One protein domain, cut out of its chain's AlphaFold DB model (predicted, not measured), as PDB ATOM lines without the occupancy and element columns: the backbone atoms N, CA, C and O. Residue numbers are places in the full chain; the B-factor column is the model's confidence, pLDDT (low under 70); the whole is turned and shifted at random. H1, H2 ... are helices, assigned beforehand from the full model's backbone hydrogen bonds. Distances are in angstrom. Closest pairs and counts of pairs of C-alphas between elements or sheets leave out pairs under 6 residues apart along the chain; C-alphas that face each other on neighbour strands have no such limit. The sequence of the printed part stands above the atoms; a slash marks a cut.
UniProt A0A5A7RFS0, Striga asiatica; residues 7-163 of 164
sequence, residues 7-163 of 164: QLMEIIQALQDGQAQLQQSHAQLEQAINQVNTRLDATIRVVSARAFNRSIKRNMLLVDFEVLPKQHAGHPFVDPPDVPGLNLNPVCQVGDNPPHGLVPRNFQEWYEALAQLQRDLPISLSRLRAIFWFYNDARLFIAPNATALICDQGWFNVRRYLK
ATOM      1  N   GLN A   7     318.827 223.310 260.467       87.19
ATOM      2  CA  GLN A   7     317.925 223.662 259.365       87.19
ATOM      3  C   GLN A   7     316.457 223.427 259.734       87.19
ATOM      4  O   GLN A   7     315.584 224.211 259.365       87.19
ATOM      5  N   LEU A   8     316.164 222.376 260.507       86.81
ATOM      6  CA  LEU A   8     314.809 222.130 261.004       86.81
ATOM      7  C   LEU A   8     314.386 223.191 262.024       86.81
ATOM      8  O   LEU A   8     313.227 223.599 262.013       86.81
ATOM      9  N   MET A   9     315.303 223.670 262.871       86.75
ATOM     10  CA  MET A   9     315.006 224.774 263.793       86.75
ATOM     11  C   MET A   9     314.700 226.079 263.052       86.75
ATOM     12  O   MET A   9     313.736 226.754 263.407       86.75
ATOM     13  N   GLU A  10     315.454 226.408 262.000       90.88
ATOM     14  CA  GLU A  10     315.182 227.585 261.162       90.88
ATOM     15  C   GLU A  10     313.815 227.496 260.472       90.88
ATOM     16  O   GLU A  10     313.056 228.465 260.474       90.88
ATOM     17  N   ILE A  11     313.451 226.322 259.942       91.81
ATOM     18  CA  ILE A  11     312.135 226.100 259.323       91.81
ATOM     19  C   ILE A  11     311.009 226.235 260.357       91.81
ATOM     20  O   ILE A  11     309.997 226.875 260.079       91.81
ATOM     21  N   ILE A  12     311.169 225.659 261.554       92.81
ATOM     22  CA  ILE A  12     310.172 225.768 262.630       92.81
ATOM     23  C   ILE A  12     309.991 227.230 263.048       92.81
ATOM     24  O   ILE A  12     308.852 227.673 263.193       92.81
ATOM     25  N   GLN A  13     311.083 227.987 263.185       91.06
ATOM     26  CA  GLN A  13     311.017 229.408 263.517       91.06
ATOM     27  C   GLN A  13     310.302 230.208 262.419       91.06
ATOM     28  O   GLN A  13     309.379 230.962 262.713       91.06
ATOM     29  N   ALA A  14     310.645 229.984 261.147       92.94
ATOM     30  CA  ALA A  14     309.995 230.660 260.025       92.94
ATOM     31  C   ALA A  14     308.487 230.353 259.938       92.94
ATOM     32  O   ALA A  14     307.688 231.231 259.611       92.94
ATOM     33  N   LEU A  15     308.076 229.121 260.261       94.38
ATOM     34  CA  LEU A  15     306.662 228.742 260.330       94.38
ATOM     35  C   LEU A  15     305.934 229.444 261.484       94.38
ATOM     36  O   LEU A  15     304.809 229.907 261.294       94.38
ATOM     37  N   GLN A  16     306.565 229.549 262.656       94.06
ATOM     38  CA  GLN A  16     306.008 230.271 263.804       94.06
ATOM     39  C   GLN A  16     305.850 231.765 263.504       94.06
ATOM     40  O   GLN A  16     304.785 232.333 263.754       94.06
ATOM     41  N   ASP A  17     306.864 232.380 262.896       94.56
ATOM     42  CA  ASP A  17     306.831 233.789 262.501       94.56
ATOM     43  C   ASP A  17     305.751 234.038 261.436       94.56
ATOM     44  O   ASP A  17     304.973 234.990 261.541       94.56
ATOM     45  N   GLY A  18     305.634 233.146 260.445       94.25
ATOM     46  CA  GLY A  18     304.574 233.200 259.437       94.25
ATOM     47  C   GLY A  18     303.173 233.066 260.042       94.25
ATOM     48  O   GLY A  18     302.258 233.800 259.667       94.25
ATOM     49  N   GLN A  19     303.000 232.181 261.028       94.25
ATOM     50  CA  GLN A  19     301.733 232.030 261.744       94.25
ATOM     51  C   GLN A  19     301.379 233.288 262.552       94.25
ATOM     52  O   GLN A  19     300.227 233.725 262.519       94.25
ATOM     53  N   ALA A  20     302.354 233.901 263.228       94.38
ATOM     54  CA  ALA A  20     302.155 235.145 263.968       94.38
ATOM     55  C   ALA A  20     301.764 236.309 263.038       94.38
ATOM     56  O   ALA A  20     300.819 237.046 263.327       94.38
ATOM     57  N   GLN A  21     302.426 236.435 261.884       94.81
ATOM     58  CA  GLN A  21     302.093 237.444 260.872       94.81
ATOM     59  C   GLN A  21     300.676 237.257 260.311       94.81
ATOM     60  O   GLN A  21     299.935 238.232 260.166       94.81
ATOM     61  N   LEU A  22     300.267 236.013 260.037       94.88
ATOM     62  CA  LEU A  22     298.909 235.708 259.580       94.88
ATOM     63  C   LEU A  22     297.855 236.093 260.624       94.88
ATOM     64  O   LEU A  22     296.863 236.736 260.278       94.88
ATOM     65  N   GLN A  23     298.080 235.766 261.898       95.19
ATOM     66  CA  GLN A  23     297.169 236.140 262.987       95.19
ATOM     67  C   GLN A  23     297.043 237.660 263.134       95.19
ATOM     68  O   GLN A  23     295.935 238.180 263.276       95.19
ATOM     69  N   GLN A  24     298.160 238.384 263.047       94.88
ATOM     70  CA  GLN A  24     298.157 239.843 263.102       94.88
ATOM     71  C   GLN A  24     297.389 240.454 261.920       94.88
ATOM     72  O   GLN A  24     296.589 241.369 262.116       94.88
ATOM     73  N   SER A  25     297.596 239.931 260.711       95.19
ATOM     74  CA  SER A  25     296.883 240.372 259.507       95.19
ATOM     75  C   SER A  25     295.374 240.126 259.617       95.19
ATOM     76  O   SER A  25     294.575 241.023 259.341       95.19
ATOM     77  N   HIS A  26     294.967 238.952 260.112       94.25
ATOM     78  CA  HIS A  26     293.558 238.637 260.358       94.25
ATOM     79  C   HIS A  26     292.919 239.618 261.350       94.25
ATOM     80  O   HIS A  26     291.866 240.179 261.052       94.25
ATOM     81  N   ALA A  27     293.579 239.902 262.476       94.81
ATOM     82  CA  ALA A  27     293.072 240.856 263.463       94.81
ATOM     83  C   ALA A  27     292.911 242.274 262.880       94.81
ATOM     84  O   ALA A  27     291.924 242.958 263.158       94.81
ATOM     85  N   GLN A  28     293.849 242.719 262.038       94.88
ATOM     86  CA  GLN A  28     293.756 244.015 261.355       94.88
ATOM     87  C   GLN A  28     292.592 244.061 260.358       94.88
ATOM     88  O   GLN A  28     291.869 245.058 260.301       94.88
ATOM     89  N   LEU A  29     292.381 242.985 259.594       95.56
ATOM     90  CA  LEU A  29     291.268 242.880 258.649       95.56
ATOM     91  C   LEU A  29     289.916 242.880 259.362       95.56
ATOM     92  O   LEU A  29     289.018 243.614 258.957       95.56
ATOM     93  N   GLU A  30     289.772 242.118 260.444       95.81
ATOM     94  CA  GLU A  30     288.552 242.107 261.255       95.81
ATOM     95  C   GLU A  30     288.243 243.496 261.828       95.81
ATOM     96  O   GLU A  30     287.105 243.968 261.752       95.81
ATOM     97  N   GLN A  31     289.256 244.202 262.338       92.75
ATOM     98  CA  GLN A  31     289.102 245.582 262.801       92.75
ATOM     99  C   GLN A  31     288.666 246.522 261.672       92.75
ATOM    100  O   GLN A  31     287.753 247.327 261.869       92.75
ATOM    101  N   ALA A  32     289.271 246.413 260.488       92.19
ATOM    102  CA  ALA A  32     288.913 247.233 259.335       92.19
ATOM    103  C   ALA A  32     287.468 246.973 258.875       92.19
ATOM    104  O   ALA A  32     286.717 247.923 258.638       92.19
ATOM    105  N   ILE A  33     287.048 245.706 258.808       94.81
ATOM    106  CA  ILE A  33     285.674 245.315 258.459       94.81
ATOM    107  C   ILE A  33     284.683 245.890 259.472       94.81
ATOM    108  O   ILE A  33     283.693 246.510 259.079       94.81
ATOM    109  N   ASN A  34     284.966 245.758 260.769       92.19
ATOM    110  CA  ASN A  34     284.107 246.302 261.817       92.19
ATOM    111  C   ASN A  34     283.971 247.827 261.707       92.19
ATOM    112  O   ASN A  34     282.859 248.347 261.759       92.19
ATOM    113  N   GLN A  35     285.068 248.547 261.451       89.38
ATOM    114  CA  GLN A  35     285.027 249.999 261.240       89.38
ATOM    115  C   GLN A  35     284.186 250.400 260.019       89.38
ATOM    116  O   GLN A  35     283.448 251.389 260.076       89.38
ATOM    117  N   VAL A  36     284.284 249.651 258.916       91.69
ATOM    118  CA  VAL A  36     283.466 249.885 257.715       91.69
ATOM    119  C   VAL A  36     281.989 249.637 258.016       91.69
ATOM    120  O   VAL A  36     281.163 250.494 257.703       91.69
ATOM    121  N   ASN A  37     281.656 248.530 258.683       93.88
ATOM    122  CA  ASN A  37     280.282 248.198 259.058       93.88
ATOM    123  C   ASN A  37     279.662 249.263 259.969       93.88
ATOM    124  O   ASN A  37     278.560 249.732 259.692       93.88
ATOM    125  N   THR A  38     280.385 249.724 260.994       92.12
ATOM    126  CA  THR A  38     279.916 250.799 261.880       92.12
ATOM    127  C   THR A  38     279.653 252.099 261.114       92.12
ATOM    128  O   THR A  38     278.643 252.765 261.341       92.12
ATOM    129  N   ARG A  39     280.524 252.469 260.164       91.25
ATOM    130  CA  ARG A  39     280.326 253.667 259.325       91.25
ATOM    131  C   ARG A  39     279.133 253.531 258.382       91.25
ATOM    132  O   ARG A  39     278.411 254.512 258.172       91.25
ATOM    133  N   LEU A  40     278.932 252.349 257.805       94.50
ATOM    134  CA  LEU A  40     277.789 252.063 256.942       94.50
ATOM    135  C   LEU A  40     276.478 252.134 257.727       94.50
ATOM    136  O   LEU A  40     275.572 252.846 257.300       94.50
ATOM    137  N   ASP A  41     276.407 251.498 258.897       95.44
ATOM    138  CA  ASP A  41     275.234 251.563 259.775       95.44
ATOM    139  C   ASP A  41     274.909 253.009 260.182       95.44
ATOM    140  O   ASP A  41     273.791 253.486 259.973       95.44
ATOM    141  N   ALA A  42     275.912 253.766 260.645       94.44
ATOM    142  CA  ALA A  42     275.742 255.180 260.978       94.44
ATOM    143  C   ALA A  42     275.217 255.991 259.779       94.44
ATOM    144  O   ALA A  42     274.347 256.848 259.929       94.44
ATOM    145  N   THR A  43     275.703 255.702 258.570       94.94
ATOM    146  CA  THR A  43     275.252 256.368 257.341       94.94
ATOM    147  C   THR A  43     273.803 256.028 257.007       94.94
ATOM    148  O   THR A  43     273.026 256.938 256.719       94.94
ATOM    149  N   ILE A  44     273.413 254.754 257.089       95.25
ATOM    150  CA  ILE A  44     272.030 254.308 256.873       95.25
ATOM    151  C   ILE A  44     271.099 255.003 257.865       95.25
ATOM    152  O   ILE A  44     270.102 255.604 257.460       95.25
ATOM    153  N   ARG A  45     271.458 255.003 259.153       96.38
ATOM    154  CA  ARG A  45     270.696 255.671 260.216       96.38
ATOM    155  C   ARG A  45     270.550 257.170 259.954       96.38
ATOM    156  O   ARG A  45     269.442 257.689 260.047       96.38
ATOM    157  N   VAL A  46     271.615 257.859 259.533       95.75
ATOM    158  CA  VAL A  46     271.544 259.281 259.150       95.75
ATOM    159  C   VAL A  46     270.618 259.515 257.958       95.75
ATOM    160  O   VAL A  46     269.815 260.449 257.983       95.75
ATOM    161  N   VAL A  47     270.703 258.699 256.905       94.94
ATOM    162  CA  VAL A  47     269.848 258.846 255.716       94.94
ATOM    163  C   VAL A  47     268.376 258.645 256.079       94.94
ATOM    164  O   VAL A  47     267.536 259.464 255.689       94.94
ATOM    165  N   SER A  48     268.073 257.615 256.871       95.38
ATOM    166  CA  SER A  48     266.728 257.335 257.380       95.38
ATOM    167  C   SER A  48     266.205 258.476 258.254       95.38
ATOM    168  O   SER A  48     265.119 259.001 257.992       95.38
ATOM    169  N   ALA A  49     267.009 258.954 259.210       94.94
ATOM    170  CA  ALA A  49     266.655 260.079 260.074       94.94
ATOM    171  C   ALA A  49     266.376 261.355 259.265       94.94
ATOM    172  O   ALA A  49     265.369 262.032 259.467       94.94
ATOM    173  N   ARG A  50     267.209 261.666 258.263       95.00
ATOM    174  CA  ARG A  50     266.990 262.814 257.366       95.00
ATOM    175  C   ARG A  50     265.714 262.672 256.537       95.00
ATOM    176  O   ARG A  50     265.020 263.666 256.311       95.00
ATOM    177  N   ALA A  51     265.390 261.474 256.051       94.44
ATOM    178  CA  ALA A  51     264.131 261.228 255.347       94.44
ATOM    179  C   ALA A  51     262.919 261.491 256.256       94.44
ATOM    180  O   ALA A  51     262.014 262.230 255.858       94.44
ATOM    181  N   PHE A  52     262.955 260.995 257.492       94.06
ATOM    182  CA  PHE A  52     261.911 261.238 258.484       94.06
ATOM    183  C   PHE A  52     261.794 262.724 258.859       94.06
ATOM    184  O   PHE A  52     260.723 263.317 258.736       94.06
ATOM    185  N   ASN A  53     262.910 263.388 259.167       93.38
ATOM    186  CA  ASN A  53     262.946 264.815 259.510       93.38
ATOM    187  C   ASN A  53     262.440 265.718 258.374       93.38
ATOM    188  O   ASN A  53     261.831 266.769 258.612       93.38
ATOM    189  N   ARG A  54     262.653 265.321 257.111       91.56
ATOM    190  CA  ARG A  54     262.042 265.991 255.951       91.56
ATOM    191  C   ARG A  54     260.524 265.814 255.923       91.56
ATOM    192  O   ARG A  54     259.834 266.791 255.630       91.56
ATOM    193  N   SER A  55     260.020 264.622 256.245       91.56
ATOM    194  CA  SER A  55     258.580 264.348 256.355       91.56
ATOM    195  C   SER A  55     257.927 265.195 257.448       91.56
ATOM    196  O   SER A  55     256.944 265.878 257.166       91.56
ATOM    197  N   ILE A  56     258.528 265.268 258.644       88.88
ATOM    198  CA  ILE A  56     258.035 266.114 259.746       88.88
ATOM    199  C   ILE A  56     257.886 267.566 259.292       88.88
ATOM    200  O   ILE A  56     256.834 268.172 259.481       88.88
ATOM    201  N   LYS A  57     258.906 268.122 258.620       84.00
ATOM    202  CA  LYS A  57     258.833 269.488 258.077       84.00
ATOM    203  C   LYS A  57     257.703 269.642 257.060       84.00
ATOM    204  O   LYS A  57     256.988 270.638 257.104       84.00
ATOM    205  N   ARG A  58     257.609 268.718 256.099       87.56
ATOM    206  CA  ARG A  58     256.655 268.802 254.985       87.56
ATOM    207  C   ARG A  58     255.211 268.734 255.476       87.56
ATOM    208  O   ARG A  58     254.373 269.447 254.943       87.56
ATOM    209  N   ASN A  59     254.965 267.915 256.490       88.31
ATOM    210  CA  ASN A  59     253.639 267.654 257.039       88.31
ATOM    211  C   ASN A  59     253.339 268.470 258.310       88.31
ATOM    212  O   ASN A  59     252.292 268.278 258.912       88.31
ATOM    213  N   MET A  60     254.254 269.359 258.722       83.00
ATOM    214  CA  MET A  60     254.158 270.175 259.941       83.00
ATOM    215  C   MET A  60     253.814 269.360 261.197       83.00
ATOM    216  O   MET A  60     253.016 269.783 262.029       83.00
ATOM    217  N   LEU A  61     254.416 268.177 261.330       84.69
ATOM    218  CA  LEU A  61     254.144 267.294 262.461       84.69
ATOM    219  C   LEU A  61     254.750 267.871 263.745       84.69
ATOM    220  O   LEU A  61     255.895 268.331 263.752       84.69
ATOM    221  N   LEU A  62     253.994 267.797 264.839       83.94
ATOM    222  CA  LEU A  62     254.450 268.147 266.186       83.94
ATOM    223  C   LEU A  62     255.048 266.914 266.871       83.94
ATOM    224  O   LEU A  62     254.536 266.436 267.878       83.94
ATOM    225  N   VAL A  63     256.100 266.367 266.268       89.81
ATOM    226  CA  VAL A  63     256.829 265.201 266.780       89.81
ATOM    227  C   VAL A  63     258.321 265.495 266.823       89.81
ATOM    228  O   VAL A  63     258.801 266.425 266.164       89.81
ATOM    229  N   ASP A  64     259.039 264.685 267.589       91.44
ATOM    230  CA  ASP A  64     260.484 264.797 267.696       91.44
ATOM    231  C   ASP A  64     261.176 264.383 266.392       91.44
ATOM    232  O   ASP A  64     260.720 263.512 265.649       91.44
ATOM    233  N   PHE A  65     262.275 265.065 266.092       90.44
ATOM    234  CA  PHE A  65     263.195 264.729 265.029       90.44
ATOM    235  C   PHE A  65     263.894 263.419 265.363       90.44
ATOM    236  O   PHE A  65     264.327 263.185 266.489       90.44
ATOM    237  N   GLU A  66     264.088 262.610 264.332       93.19
ATOM    238  CA  GLU A  66     265.017 261.500 264.397       93.19
ATOM    239  C   GLU A  66     266.441 262.020 264.542       93.19
ATOM    240  O   GLU A  66     266.852 263.018 263.929       93.19
ATOM    241  N   VAL A  67     267.194 261.307 265.367       91.62
ATOM    242  CA  VAL A  67     268.530 261.704 265.776       91.62
ATOM    243  C   VAL A  67     269.545 261.235 264.737       91.62
ATOM    244  O   VAL A  67     269.501 260.102 264.258       91.62
ATOM    245  N   LEU A  68     270.488 262.107 264.378       94.81
ATOM    246  CA  LEU A  68     271.572 261.759 263.463       94.81
ATOM    247  C   LEU A  68     272.768 261.260 264.288       94.81
ATOM    248  O   LEU A  68     273.310 262.044 265.066       94.81
ATOM    249  N   PRO A  69     273.210 259.999 264.140       95.12
ATOM    250  CA  PRO A  69     274.413 259.541 264.821       95.12
ATOM    251  C   PRO A  69     275.679 260.192 264.250       95.12
ATOM    252  O   PRO A  69     275.702 260.704 263.124       95.12
ATOM    253  N   LYS A  70     276.766 260.141 265.023       94.12
ATOM    254  CA  LYS A  70     278.093 260.621 264.626       94.12
ATOM    255  C   LYS A  70     278.609 259.839 263.415       94.12
ATOM    256  O   LYS A  70     278.683 258.614 263.449       94.12
ATOM    257  N   GLN A  71     278.994 260.550 262.352       91.94
ATOM    258  CA  GLN A  71     279.513 259.945 261.111       91.94
ATOM    259  C   GLN A  71     281.041 260.017 260.994       91.94
ATOM    260  O   GLN A  71     281.651 259.212 260.291       91.94
ATOM    261  N   HIS A  72     281.663 260.980 261.676       89.94
ATOM    262  CA  HIS A  72     283.093 261.258 261.580       89.94
ATOM    263  C   HIS A  72     283.781 260.974 262.912       89.94
ATOM    264  O   HIS A  72     283.311 261.402 263.969       89.94
ATOM    265  N   ALA A  73     284.900 260.255 262.850       88.88
ATOM    266  CA  ALA A  73     285.724 259.965 264.015       88.88
ATOM    267  C   ALA A  73     286.408 261.235 264.551       88.88
ATOM    268  O   ALA A  73     286.666 262.183 263.803       88.88
ATOM    269  N   GLY A  74     286.714 261.221 265.849       88.75
ATOM    270  CA  GLY A  74     287.428 262.298 266.529       88.75
ATOM    271  C   GLY A  74     286.639 263.604 266.645       88.75
ATOM    272  O   GLY A  74     285.445 263.672 266.337       88.75
ATOM    273  N   HIS A  75     287.336 264.643 267.093       90.88
ATOM    274  CA  HIS A  75     286.789 265.970 267.346       90.88
ATOM    275  C   HIS A  75     287.678 267.043 266.700       90.88
ATOM    276  O   HIS A  75     288.891 266.850 266.614       90.88
ATOM    277  N   PRO A  76     287.111 268.174 266.247       89.38
ATOM    278  CA  PRO A  76     287.873 269.238 265.594       89.38
ATOM    279  C   PRO A  76     288.830 269.982 266.542       89.38
ATOM    280  O   PRO A  76     289.730 270.674 266.079       89.38
ATOM    281  N   PHE A  77     288.632 269.871 267.858       88.75
ATOM    282  CA  PHE A  77     289.506 270.417 268.896       88.75
ATOM    283  C   PHE A  77     289.402 269.567 270.176       88.75
ATOM    284  O   PHE A  77     288.423 268.839 270.350       88.75
ATOM    285  N   VAL A  78     290.436 269.631 271.028       83.69
ATOM    286  CA  VAL A  78     290.648 268.709 272.165       83.69
ATOM    287  C   VAL A  78     289.562 268.850 273.229       83.69
ATOM    288  O   VAL A  78     288.925 267.861 273.581       83.69
ATOM    289  N   ASP A  79     289.316 270.073 273.697       87.81
ATOM    290  CA  ASP A  79     288.403 270.304 274.815       87.81
ATOM    291  C   ASP A  79     286.955 270.475 274.335       87.81
ATOM    292  O   ASP A  79     286.698 271.290 273.442       87.81
ATOM    293  N   PRO A  80     285.977 269.756 274.911       89.81
ATOM    294  CA  PRO A  80     284.575 269.978 274.589       89.81
ATOM    295  C   PRO A  80     284.146 271.400 274.998       89.81
ATOM    296  O   PRO A  80     284.552 271.885 276.056       89.81
ATOM    297  N   PRO A  81     283.312 272.095 274.201       91.25
ATOM    298  CA  PRO A  81     282.769 273.391 274.599       91.25
ATOM    299  C   PRO A  81     281.906 273.270 275.853       91.25
ATOM    300  O   PRO A  81     281.053 272.388 275.926       91.25
ATOM    301  N   ASP A  82     282.066 274.195 276.797       90.00
ATOM    302  CA  ASP A  82     281.197 274.257 277.969       90.00
ATOM    303  C   ASP A  82     279.814 274.801 277.579       90.00
ATOM    304  O   ASP A  82     279.668 275.946 277.137       90.00
ATOM    305  N   VAL A  83     278.798 273.948 277.690       89.25
ATOM    306  CA  VAL A  83     277.407 274.278 277.379       89.25
ATOM    307  C   VAL A  83     276.573 274.028 278.632       89.25
ATOM    308  O   VAL A  83     276.475 272.877 279.067       89.25
ATOM    309  N   PRO A  84     275.911 275.060 279.190       85.56
ATOM    310  CA  PRO A  84     275.103 274.902 280.392       85.56
ATOM    311  C   PRO A  84     274.079 273.767 280.268       85.56
ATOM    312  O   PRO A  84     273.285 273.724 279.324       85.56
ATOM    313  N   GLY A  85     274.104 272.849 281.237       84.19
ATOM    314  CA  GLY A  85     273.182 271.713 281.308       84.19
ATOM    315  C   GLY A  85     273.472 270.570 280.331       84.19
ATOM    316  O   GLY A  85     272.666 269.646 280.247       84.19
ATOM    317  N   LEU A  86     274.596 270.601 279.607       88.69
ATOM    318  CA  LEU A  86     274.991 269.551 278.675       88.69
ATOM    319  C   LEU A  86     276.265 268.850 279.159       88.69
ATOM    320  O   LEU A  86     277.277 269.495 279.414       88.69
ATOM    321  N   ASN A  87     276.237 267.520 279.224       86.62
ATOM    322  CA  ASN A  87     277.434 266.725 279.481       86.62
ATOM    323  C   ASN A  87     277.968 266.150 278.162       86.62
ATOM    324  O   ASN A  87     277.361 265.252 277.574       86.62
ATOM    325  N   LEU A  88     279.084 266.696 277.681       86.81
ATOM    326  CA  LEU A  88     279.758 266.234 276.471       86.81
ATOM    327  C   LEU A  88     280.794 265.164 276.829       86.81
ATOM    328  O   LEU A  88     281.833 265.463 277.409       86.81
ATOM    329  N   ASN A  89     280.517 263.915 276.451       81.12
ATOM    330  CA  ASN A  89     281.459 262.812 276.630       81.12
ATOM    331  C   ASN A  89     282.598 262.908 275.588       81.12
ATOM    332  O   ASN A  89     282.308 262.848 274.393       81.12
ATOM    333  N   PRO A  90     283.878 262.998 275.994       79.62
ATOM    334  CA  PRO A  90     285.016 263.074 275.070       79.62
ATOM    335  C   PRO A  90     285.296 261.779 274.286       79.62
ATOM    336  O   PRO A  90     286.147 261.781 273.402       79.62
ATOM    337  N   VAL A  91     284.616 260.667 274.593       84.44
ATOM    338  CA  VAL A  91     284.911 259.334 274.027       84.44
ATOM    339  C   VAL A  91     283.933 258.917 272.910       84.44
ATOM    340  O   VAL A  91     283.873 257.746 272.542       84.44
ATOM    341  N   CYS A  92     283.161 259.849 272.341       87.56
ATOM    342  CA  CYS A  92     282.150 259.528 271.326       87.56
ATOM    343  C   CYS A  92     282.739 258.887 270.053       87.56
ATOM    344  O   CYS A  92     283.581 259.472 269.363       87.56
ATOM    345  N   GLN A  93     282.217 257.718 269.690       91.19
ATOM    346  CA  GLN A  93     282.577 256.940 268.509       91.19
ATOM    347  C   GLN A  93     281.604 257.178 267.348       91.19
ATOM    348  O   GLN A  93     280.522 257.749 267.492       91.19
ATOM    349  N   VAL A  94     281.991 256.736 266.151       92.88
ATOM    350  CA  VAL A  94     281.066 256.689 265.007       92.88
ATOM    351  C   VAL A  94     279.887 255.774 265.353       92.88
ATOM    352  O   VAL A  94     280.091 254.675 265.853       92.88
ATOM    353  N   GLY A  95     278.664 256.219 265.060       92.62
ATOM    354  CA  GLY A  95     277.428 255.499 265.392       92.62
ATOM    355  C   GLY A  95     276.760 255.945 266.697       92.62
ATOM    356  O   GLY A  95     275.560 255.699 266.865       92.62
ATOM    357  N   ASP A  96     277.479 256.661 267.564       93.75
ATOM    358  CA  ASP A  96     276.912 257.210 268.795       93.75
ATOM    359  C   ASP A  96     275.887 258.304 268.497       93.75
ATOM    360  O   ASP A  96     276.039 259.100 267.563       93.75
ATOM    361  N   ASN A  97     274.845 258.368 269.324       93.25
ATOM    362  CA  ASN A  97     273.885 259.461 269.279       93.25
ATOM    363  C   ASN A  97     274.455 260.709 269.982       93.25
ATOM    364  O   ASN A  97     275.195 260.575 270.959       93.25
ATOM    365  N   PRO A  98     274.104 261.925 269.528       92.19
ATOM    366  CA  PRO A  98     274.405 263.154 270.243       92.19
ATOM    367  C   PRO A  98     273.850 263.113 271.672       92.19
ATOM    368  O   PRO A  98     272.762 262.567 271.893       92.19
ATOM    369  N   PRO A  99     274.549 263.737 272.636       91.00
ATOM    370  CA  PRO A  99     274.023 263.964 273.974       91.00
ATOM    371  C   PRO A  99     272.641 264.619 273.941       91.00
ATOM    372  O   PRO A  99     272.357 265.482 273.102       91.00
ATOM    373  N   HIS A 100     271.779 264.218 274.874       88.00
ATOM    374  CA  HIS A 100     270.430 264.763 274.982       88.00
ATOM    375  C   HIS A 100     270.471 266.291 275.154       88.00
ATOM    376  O   HIS A 100     271.214 266.802 275.988       88.00
ATOM    377  N   GLY A 101     269.676 267.018 274.365       87.69
ATOM    378  CA  GLY A 101     269.632 268.486 274.380       87.69
ATOM    379  C   GLY A 101     270.746 269.187 273.589       87.69
ATOM    380  O   GLY A 101     270.754 270.416 273.522       87.69
ATOM    381  N   LEU A 102     271.673 268.448 272.957       91.44
ATOM    382  CA  LEU A 102     272.691 269.054 272.087       91.44
ATOM    383  C   LEU A 102     272.061 269.668 270.828       91.44
ATOM    384  O   LEU A 102     272.427 270.766 270.410       91.44
ATOM    385  N   VAL A 103     271.118 268.948 270.220       90.88
ATOM    386  CA  VAL A 103     270.328 269.408 269.074       90.88
ATOM    387  C   VAL A 103     268.871 269.592 269.499       90.88
ATOM    388  O   VAL A 103     268.393 268.798 270.309       90.88
ATOM    389  N   PRO A 104     268.146 270.587 268.955       88.44
ATOM    390  CA  PRO A 104     266.729 270.742 269.252       88.44
ATOM    391  C   PRO A 104     265.955 269.495 268.831       88.44
ATOM    392  O   PRO A 104     266.074 269.055 267.684       88.44
ATOM    393  N   ARG A 105     265.150 268.951 269.739       88.88
ATOM    394  CA  ARG A 105     264.365 267.736 269.532       88.88
ATOM    395  C   ARG A 105     263.244 267.936 268.530       88.88
ATOM    396  O   ARG A 105     262.849 266.982 267.893       88.88
ATOM    397  N   ASN A 106     262.727 269.150 268.353       87.81
ATOM    398  CA  ASN A 106     261.644 269.439 267.412       87.81
ATOM    399  C   ASN A 106     261.628 270.920 266.999       87.81
ATOM    400  O   ASN A 106     262.503 271.709 267.365       87.81
ATOM    401  N   PHE A 107     260.634 271.314 266.196       84.69
ATOM    402  CA  PHE A 107     260.500 272.698 265.733       84.69
ATOM    403  C   PHE A 107     260.236 273.703 266.851       84.69
ATOM    404  O   PHE A 107     260.652 274.847 266.713       84.69
ATOM    405  N   GLN A 108     259.568 273.310 267.933       85.31
ATOM    406  CA  GLN A 108     259.315 274.215 269.048       85.31
ATOM    407  C   GLN A 108     260.627 274.565 269.756       85.31
ATOM    408  O   GLN A 108     260.978 275.741 269.842       85.31
ATOM    409  N   GLU A 109     261.400 273.553 270.157       84.69
ATOM    410  CA  GLU A 109     262.701 273.765 270.805       84.69
ATOM    411  C   GLU A 109     263.678 274.511 269.879       84.69
ATOM    412  O   GLU A 109     264.523 275.287 270.321       84.69
ATOM    413  N   TRP A 110     263.522 274.346 268.562       86.00
ATOM    414  CA  TRP A 110     264.265 275.121 267.574       86.00
ATOM    415  C   TRP A 110     264.021 276.631 267.699       86.00
ATOM    416  O   TRP A 110     264.967 277.420 267.695       86.00
ATOM    417  N   TYR A 111     262.756 277.047 267.776       84.75
ATOM    418  CA  TYR A 111     262.411 278.459 267.941       84.75
ATOM    419  C   TYR A 111     262.871 278.991 269.297       84.75
ATOM    420  O   TYR A 111     263.343 280.123 269.377       84.75
ATOM    421  N   GLU A 112     262.804 278.168 270.342       81.62
ATOM    422  CA  GLU A 112     263.322 278.516 271.666       81.62
ATOM    423  C   GLU A 112     264.843 278.747 271.639       81.62
ATOM    424  O   GLU A 112     265.313 279.733 272.207       81.62
ATOM    425  N   ALA A 113     265.609 277.922 270.914       78.62
ATOM    426  CA  ALA A 113     267.051 278.110 270.726       78.62
ATOM    427  C   ALA A 113     267.381 279.413 269.969       78.62
ATOM    428  O   ALA A 113     268.297 280.144 270.348       78.62
ATOM    429  N   LEU A 114     266.593 279.759 268.944       83.19
ATOM    430  CA  LEU A 114     266.721 281.050 268.257       83.19
ATOM    431  C   LEU A 114     266.371 282.233 269.175       83.19
ATOM    432  O   LEU A 114     267.033 283.266 269.140       83.19
ATOM    433  N   ALA A 115     265.368 282.084 270.041       81.94
ATOM    434  CA  ALA A 115     265.029 283.097 271.039       81.94
ATOM    435  C   ALA A 115     266.093 283.222 272.147       81.94
ATOM    436  O   ALA A 115     266.177 284.255 272.811       81.94
ATOM    437  N   GLN A 116     266.902 282.182 272.386       75.06
ATOM    438  CA  GLN A 116     268.044 282.250 273.300       75.06
ATOM    439  C   GLN A 116     269.191 283.074 272.713       75.06
ATOM    440  O   GLN A 116     269.726 283.884 273.450       75.06
ATOM    441  N   LEU A 117     269.501 282.990 271.410       75.69
ATOM    442  CA  LEU A 117     270.490 283.880 270.758       75.69
ATOM    443  C   LEU A 117     270.239 285.362 271.038       75.69
ATOM    444  O   LEU A 117     271.173 286.126 271.263       75.69
ATOM    445  N   GLN A 118     268.967 285.765 270.963       75.75
ATOM    446  CA  GLN A 118     268.555 287.155 271.152       75.75
ATOM    447  C   GLN A 118     268.749 287.622 272.597       75.75
ATOM    448  O   GLN A 118     268.839 288.821 272.844       75.75
ATOM    449  N   ARG A 119     268.796 286.681 273.545       82.12
ATOM    450  CA  ARG A 119     268.927 286.942 274.981       82.12
ATOM    451  C   ARG A 119     270.352 286.720 275.495       82.12
ATOM    452  O   ARG A 119     270.781 287.455 276.372       82.12
ATOM    453  N   ASP A 120     271.065 285.735 274.952       87.94
ATOM    454  CA  ASP A 120     272.380 285.277 275.399       87.94
ATOM    455  C   ASP A 120     273.185 284.674 274.225       87.94
ATOM    456  O   ASP A 120     273.037 283.509 273.832       87.94
ATOM    457  N   LEU A 121     274.051 285.504 273.637       88.88
ATOM    458  CA  LEU A 121     274.953 285.103 272.559       88.88
ATOM    459  C   LEU A 121     275.977 284.031 272.998       88.88
ATOM    460  O   LEU A 121     276.132 283.057 272.254       88.88
ATOM    461  N   PRO A 122     276.658 284.150 274.161       91.00
ATOM    462  CA  PRO A 122     277.565 283.115 274.662       91.00
ATOM    463  C   PRO A 122     276.964 281.705 274.695       91.00
ATOM    464  O   PRO A 122     277.602 280.773 274.200       91.00
ATOM    465  N   ILE A 123     275.736 281.547 275.203       89.31
ATOM    466  CA  ILE A 123     275.062 280.237 275.265       89.31
ATOM    467  C   ILE A 123     274.828 279.674 273.866       89.31
ATOM    468  O   ILE A 123     275.066 278.491 273.601       89.31
ATOM    469  N   SER A 124     274.362 280.509 272.939       90.50
ATOM    470  CA  SER A 124     274.140 280.027 271.582       90.50
ATOM    471  C   SER A 124     275.443 279.641 270.888       90.50
ATOM    472  O   SER A 124     275.465 278.675 270.121       90.50
ATOM    473  N   LEU A 125     276.505 280.414 271.099       92.56
ATOM    474  CA  LEU A 125     277.798 280.159 270.495       92.56
ATOM    475  C   LEU A 125     278.393 278.849 271.013       92.56
ATOM    476  O   LEU A 125     278.829 278.019 270.213       92.56
ATOM    477  N   SER A 126     278.371 278.630 272.329       92.44
ATOM    478  CA  SER A 126     278.879 277.392 272.918       92.44
ATOM    479  C   SER A 126     278.104 276.174 272.417       92.44
ATOM    480  O   SER A 126     278.720 275.181 272.030       92.44
ATOM    481  N   ARG A 127     276.773 276.268 272.295       92.81
ATOM    482  CA  ARG A 127     275.942 275.176 271.766       92.81
ATOM    483  C   ARG A 127     276.230 274.862 270.296       92.81
ATOM    484  O   ARG A 127     276.414 273.696 269.957       92.81
ATOM    485  N   LEU A 128     276.336 275.864 269.420       94.12
ATOM    486  CA  LEU A 128     276.706 275.642 268.012       94.12
ATOM    487  C   LEU A 128     278.104 275.024 267.885       94.12
ATOM    488  O   LEU A 128     278.312 274.108 267.086       94.12
ATOM    489  N   ARG A 129     279.052 275.463 268.723       95.12
ATOM    490  CA  ARG A 129     280.382 274.852 268.799       95.12
ATOM    491  C   ARG A 129     280.330 273.412 269.284       95.12
ATOM    492  O   ARG A 129     281.068 272.597 268.745       95.12
ATOM    493  N   ALA A 130     279.482 273.084 270.254       95.00
ATOM    494  CA  ALA A 130     279.306 271.715 270.729       95.00
ATOM    495  C   ALA A 130     278.720 270.812 269.637       95.00
ATOM    496  O   ALA A 130     279.161 269.676 269.469       95.00
ATOM    497  N   ILE A 131     277.779 271.331 268.840       95.31
ATOM    498  CA  ILE A 131     277.218 270.614 267.690       95.31
ATOM    499  C   ILE A 131     278.328 270.334 266.667       95.31
ATOM    500  O   ILE A 131     278.496 269.191 266.240       95.31
ATOM    501  N   PHE A 132     279.130 271.342 266.313       95.75
ATOM    502  CA  PHE A 132     280.285 271.155 265.430       95.75
ATOM    503  C   PHE A 132     281.302 270.164 266.008       95.75
ATOM    504  O   PHE A 132     281.779 269.288 265.292       95.75
ATOM    505  N   TRP A 133     281.598 270.264 267.302       95.25
ATOM    506  CA  TRP A 133     282.539 269.393 267.997       95.25
ATOM    507  C   TRP A 133     282.100 267.924 267.981       95.25
ATOM    508  O   TRP A 133     282.913 267.032 267.725       95.25
ATOM    509  N   PHE A 134     280.807 267.664 268.189       95.44
ATOM    510  CA  PHE A 134     280.250 266.315 268.150       95.44
ATOM    511  C   PHE A 134     280.232 265.741 266.730       95.44
ATOM    512  O   PHE A 134     280.732 264.638 266.510       95.44
ATOM    513  N   TYR A 135     279.684 266.469 265.752       94.94
ATOM    514  CA  TYR A 135     279.515 265.944 264.391       94.94
ATOM    515  C   TYR A 135     280.793 265.988 263.549       94.94
ATOM    516  O   TYR A 135     280.927 265.180 262.633       94.94
ATOM    517  N   ASN A 136     281.722 266.899 263.857       93.94
ATOM    518  CA  ASN A 136     282.963 267.136 263.117       93.94
ATOM    519  C   ASN A 136     282.736 267.301 261.596       93.94
ATOM    520  O   ASN A 136     283.449 266.730 260.775       93.94
ATOM    521  N   ASP A 137     281.697 268.053 261.216       93.06
ATOM    522  CA  ASP A 137     281.345 268.330 259.818       93.06
ATOM    523  C   ASP A 137     281.582 269.810 259.502       93.06
ATOM    524  O   ASP A 137     281.056 270.692 260.183       93.06
ATOM    525  N   ALA A 138     282.347 270.093 258.446       92.44
ATOM    526  CA  ALA A 138     282.725 271.454 258.062       92.44
ATOM    527  C   ALA A 138     281.520 272.378 257.797       92.44
ATOM    528  O   ALA A 138     281.621 273.590 257.977       92.44
ATOM    529  N   ARG A 139     280.357 271.830 257.422       93.62
ATOM    530  CA  ARG A 139     279.120 272.604 257.207       93.62
ATOM    531  C   ARG A 139     278.548 273.183 258.503       93.62
ATOM    532  O   ARG A 139     277.699 274.070 258.442       93.62
ATOM    533  N   LEU A 140     278.966 272.653 259.650       95.31
ATOM    534  CA  LEU A 140     278.526 273.054 260.986       95.31
ATOM    535  C   LEU A 140     279.538 273.962 261.692       95.31
ATOM    536  O   LEU A 140     279.276 274.390 262.811       95.31
ATOM    537  N   PHE A 141     280.677 274.250 261.059       94.94
ATOM    538  CA  PHE A 141     281.727 275.074 261.644       94.94
ATOM    539  C   PHE A 141     281.202 276.447 262.082       94.94
ATOM    540  O   PHE A 141     280.480 277.125 261.349       94.94
ATOM    541  N   ILE A 142     281.636 276.873 263.268       93.69
ATOM    542  CA  ILE A 142     281.408 278.219 263.780       93.69
ATOM    543  C   ILE A 142     282.659 278.731 264.497       93.69
ATOM    544  O   ILE A 142     283.293 278.012 265.275       93.69
ATOM    545  N   ALA A 143     283.024 279.981 264.218       91.38
ATOM    546  CA  ALA A 143     284.211 280.604 264.785       91.38
ATOM    547  C   ALA A 143     284.038 280.914 266.290       91.38
ATOM    548  O   ALA A 143     282.935 281.262 266.713       91.38
ATOM    549  N   PRO A 144     285.116 280.860 267.099       89.38
ATOM    550  CA  PRO A 144     285.101 281.140 268.544       89.38
ATOM    551  C   PRO A 144     284.586 282.528 268.942       89.38
ATOM    552  O   PRO A 144     284.216 282.721 270.091       89.38
ATOM    553  N   ASN A 145     284.600 283.487 268.023       90.12
ATOM    554  CA  ASN A 145     284.201 284.880 268.213       90.12
ATOM    555  C   ASN A 145     283.053 285.274 267.265       90.12
ATOM    556  O   ASN A 145     282.952 286.427 266.847       90.12
ATOM    557  N   ALA A 146     282.223 284.305 266.870       91.62
ATOM    558  CA  ALA A 146     281.110 284.541 265.962       91.62
ATOM    559  C   ALA A 146     280.120 285.575 266.527       91.62
ATOM    560  O   ALA A 146     279.740 285.542 267.697       91.62
ATOM    561  N   THR A 147     279.677 286.486 265.661       92.25
ATOM    562  CA  THR A 147     278.650 287.480 265.993       92.25
ATOM    563  C   THR A 147     277.264 286.833 266.060       92.25
ATOM    564  O   THR A 147     277.070 285.704 265.602       92.25
ATOM    565  N   ALA A 148     276.263 287.564 266.562       91.25
ATOM    566  CA  ALA A 148     274.875 287.094 266.583       91.25
ATOM    567  C   ALA A 148     274.356 286.698 265.187       91.25
ATOM    568  O   ALA A 148     273.712 285.662 265.047       91.25
ATOM    569  N   LEU A 149     274.710 287.464 264.147       91.00
ATOM    570  CA  LEU A 149     274.350 287.154 262.759       91.00
ATOM    571  C   LEU A 149     274.960 285.826 262.289       91.00
ATOM    572  O   LEU A 149     274.294 285.028 261.633       91.00
ATOM    573  N   ILE A 150     276.225 285.574 262.631       92.88
ATOM    574  CA  ILE A 150     276.899 284.320 262.274       92.88
ATOM    575  C   ILE A 150     276.310 283.144 263.060       92.88
ATOM    576  O   ILE A 150     276.167 282.054 262.513       92.88
ATOM    577  N   CYS A 151     275.910 283.353 264.315       91.81
ATOM    578  CA  CYS A 151     275.244 282.314 265.093       91.81
ATOM    579  C   CYS A 151     273.850 281.983 264.529       91.81
ATOM    580  O   CYS A 151     273.505 280.807 264.430       91.81
ATOM    581  N   ASP A 152     273.083 282.975 264.070       91.25
ATOM    582  CA  ASP A 152     271.812 282.751 263.364       91.25
ATOM    583  C   ASP A 152     272.015 281.893 262.099       91.25
ATOM    584  O   ASP A 152     271.380 280.847 261.927       91.25
ATOM    585  N   GLN A 153     273.004 282.242 261.267       92.25
ATOM    586  CA  GLN A 153     273.408 281.421 260.116       92.25
ATOM    587  C   GLN A 153     273.834 280.002 260.526       92.25
ATOM    588  O   GLN A 153     273.479 279.030 259.854       92.25
ATOM    589  N   GLY A 154     274.553 279.866 261.642       93.25
ATOM    590  CA  GLY A 154     274.944 278.581 262.218       93.25
ATOM    591  C   GLY A 154     273.738 277.700 262.535       93.25
ATOM    592  O   GLY A 154     273.693 276.541 262.118       93.25
ATOM    593  N   TRP A 155     272.699 278.252 263.164       93.00
ATOM    594  CA  TRP A 155     271.449 277.524 263.378       93.00
ATOM    595  C   TRP A 155     270.791 277.142 262.053       93.00
ATOM    596  O   TRP A 155     270.439 275.976 261.859       93.00
ATOM    597  N   PHE A 156     270.684 278.052 261.083       90.94
ATOM    598  CA  PHE A 156     270.171 277.690 259.756       90.94
ATOM    599  C   PHE A 156     270.933 276.514 259.121       90.94
ATOM    600  O   PHE A 156     270.305 275.627 258.524       90.94
ATOM    601  N   ASN A 157     272.254 276.450 259.303       93.56
ATOM    602  CA  ASN A 157     273.081 275.335 258.846       93.56
ATOM    603  C   ASN A 157     272.770 274.036 259.595       93.56
ATOM    604  O   ASN A 157     272.542 273.018 258.939       93.56
ATOM    605  N   VAL A 158     272.639 274.064 260.926       93.06
ATOM    606  CA  VAL A 158     272.198 272.900 261.720       93.06
ATOM    607  C   VAL A 158     270.825 272.411 261.230       93.06
ATOM    608  O   VAL A 158     270.630 271.221 260.980       93.06
ATOM    609  N   ARG A 159     269.879 273.321 260.961       90.19
ATOM    610  CA  ARG A 159     268.535 272.969 260.465       90.19
ATOM    611  C   ARG A 159     268.596 272.250 259.125       90.19
ATOM    612  O   ARG A 159     267.768 271.379 258.847       90.19
ATOM    613  N   ARG A 160     269.508 272.682 258.255       90.44
ATOM    614  CA  ARG A 160     269.733 272.084 256.940       90.44
ATOM    615  C   ARG A 160     270.424 270.729 257.080       90.44
ATOM    616  O   ARG A 160     269.995 269.797 256.409       90.44
ATOM    617  N   TYR A 161     271.410 270.618 257.964       91.50
ATOM    618  CA  TYR A 161     272.167 269.397 258.244       91.50
ATOM    619  C   TYR A 161     271.284 268.248 258.750       91.50
ATOM    620  O   TYR A 161     271.381 267.124 258.259       91.50
ATOM    621  N   LEU A 162     270.330 268.539 259.642       88.62
ATOM    622  CA  LEU A 162     269.367 267.546 260.143       88.62
ATOM    623  C   LEU A 162     268.403 267.012 259.059       88.62
ATOM    624  O   LEU A 162     267.662 266.062 259.304       88.62
ATOM    625  N   LYS A 163     268.380 267.626 257.864       84.81
ATOM    626  CA  LYS A 163     267.417 267.337 256.780       84.81
ATOM    627  C   LYS A 163     268.062 266.920 255.459       84.81
ATOM    628  O   LYS A 163     267.358 266.370 254.611       84.81
TER     629      LYS A 163
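This is residues 7 to 163 of the 164 residues of a protein of Striga asiatica (UniProt A0A5A7RFS0). One very long helix, H1, runs along one side of a compact body and sticks out of it as a bare arm with residues 7 to 34. In the body, a cluster of three short helices, H2, H3 and H4, whose centres make a triangle, lies to one side of the far part of H1, together with the long looping stretch of residues 60 to 106, which folds back from the end of H1. The printed part has 157 residues with four named helices in the order H1, H2, H3, H4 and no named strand; the class is all helix. The whole is loose, with a radius of gyration of the C-alphas of 21.9 A, and spans 81 by 36 by 23 A, the arm of H1 making the length.

H1 takes residues 7 to 59 and is 77.9 A long from first to last C-alpha, from C-alpha 7 at (317.925, 223.662, 259.365) to C-alpha 59 at (253.639, 267.654, 257.039). H2, residues 107 to 117, is 15.8 A long. H3, residues 121 to 135, is 21.3 A long. H4, residues 148 to 161, is 19.7 A long and ends with C-alpha 161 at (272.167, 269.397, 258.244).

H1 touches no helix. It is apart from H3, and only just apart from H4, with a closest distance of 8.4 A, and from H2, with 8.5 A. H2 and H3 touch, H3 with residues 123 to 124 alone; the closest C-alphas, those of Leu 117 and Ser 124, are 5.4 A apart. Their lines stand at a steep tilt of 53 degrees, opposite ways. H2 and H4 touch, closest at the C-alphas of Leu 117 and Ala 148, 6.9 A apart, at a shallow tilt of 21 degrees, opposite ways. H3 and H4 touch, closest at the C-alphas of Leu 121 and Ala 148, 6.3 A apart, at a shallow tilt of 32 degrees, the same way. In H1, H2, H3 and H4 every O i to N i+4 pair is within hydrogen-bond range.

The C-alphas of Gln 7 and Arg 119 are the two farthest apart, at 81.5 A. Without the stretch that stands free, residues 7 to 34, the body of 129 residues spans 42 by 40 by 24 A, with a radius of gyration of 14.3 A. The link from H1 to H2, with 47 residues, and the link from H3 to H4, with 12, are long; the link from H2 to H3, with 3, is tight. The printed part has no cut. The mean pLDDT of the printed part is 90.6, and no printed residue is under 70; H2 has a mean of 82.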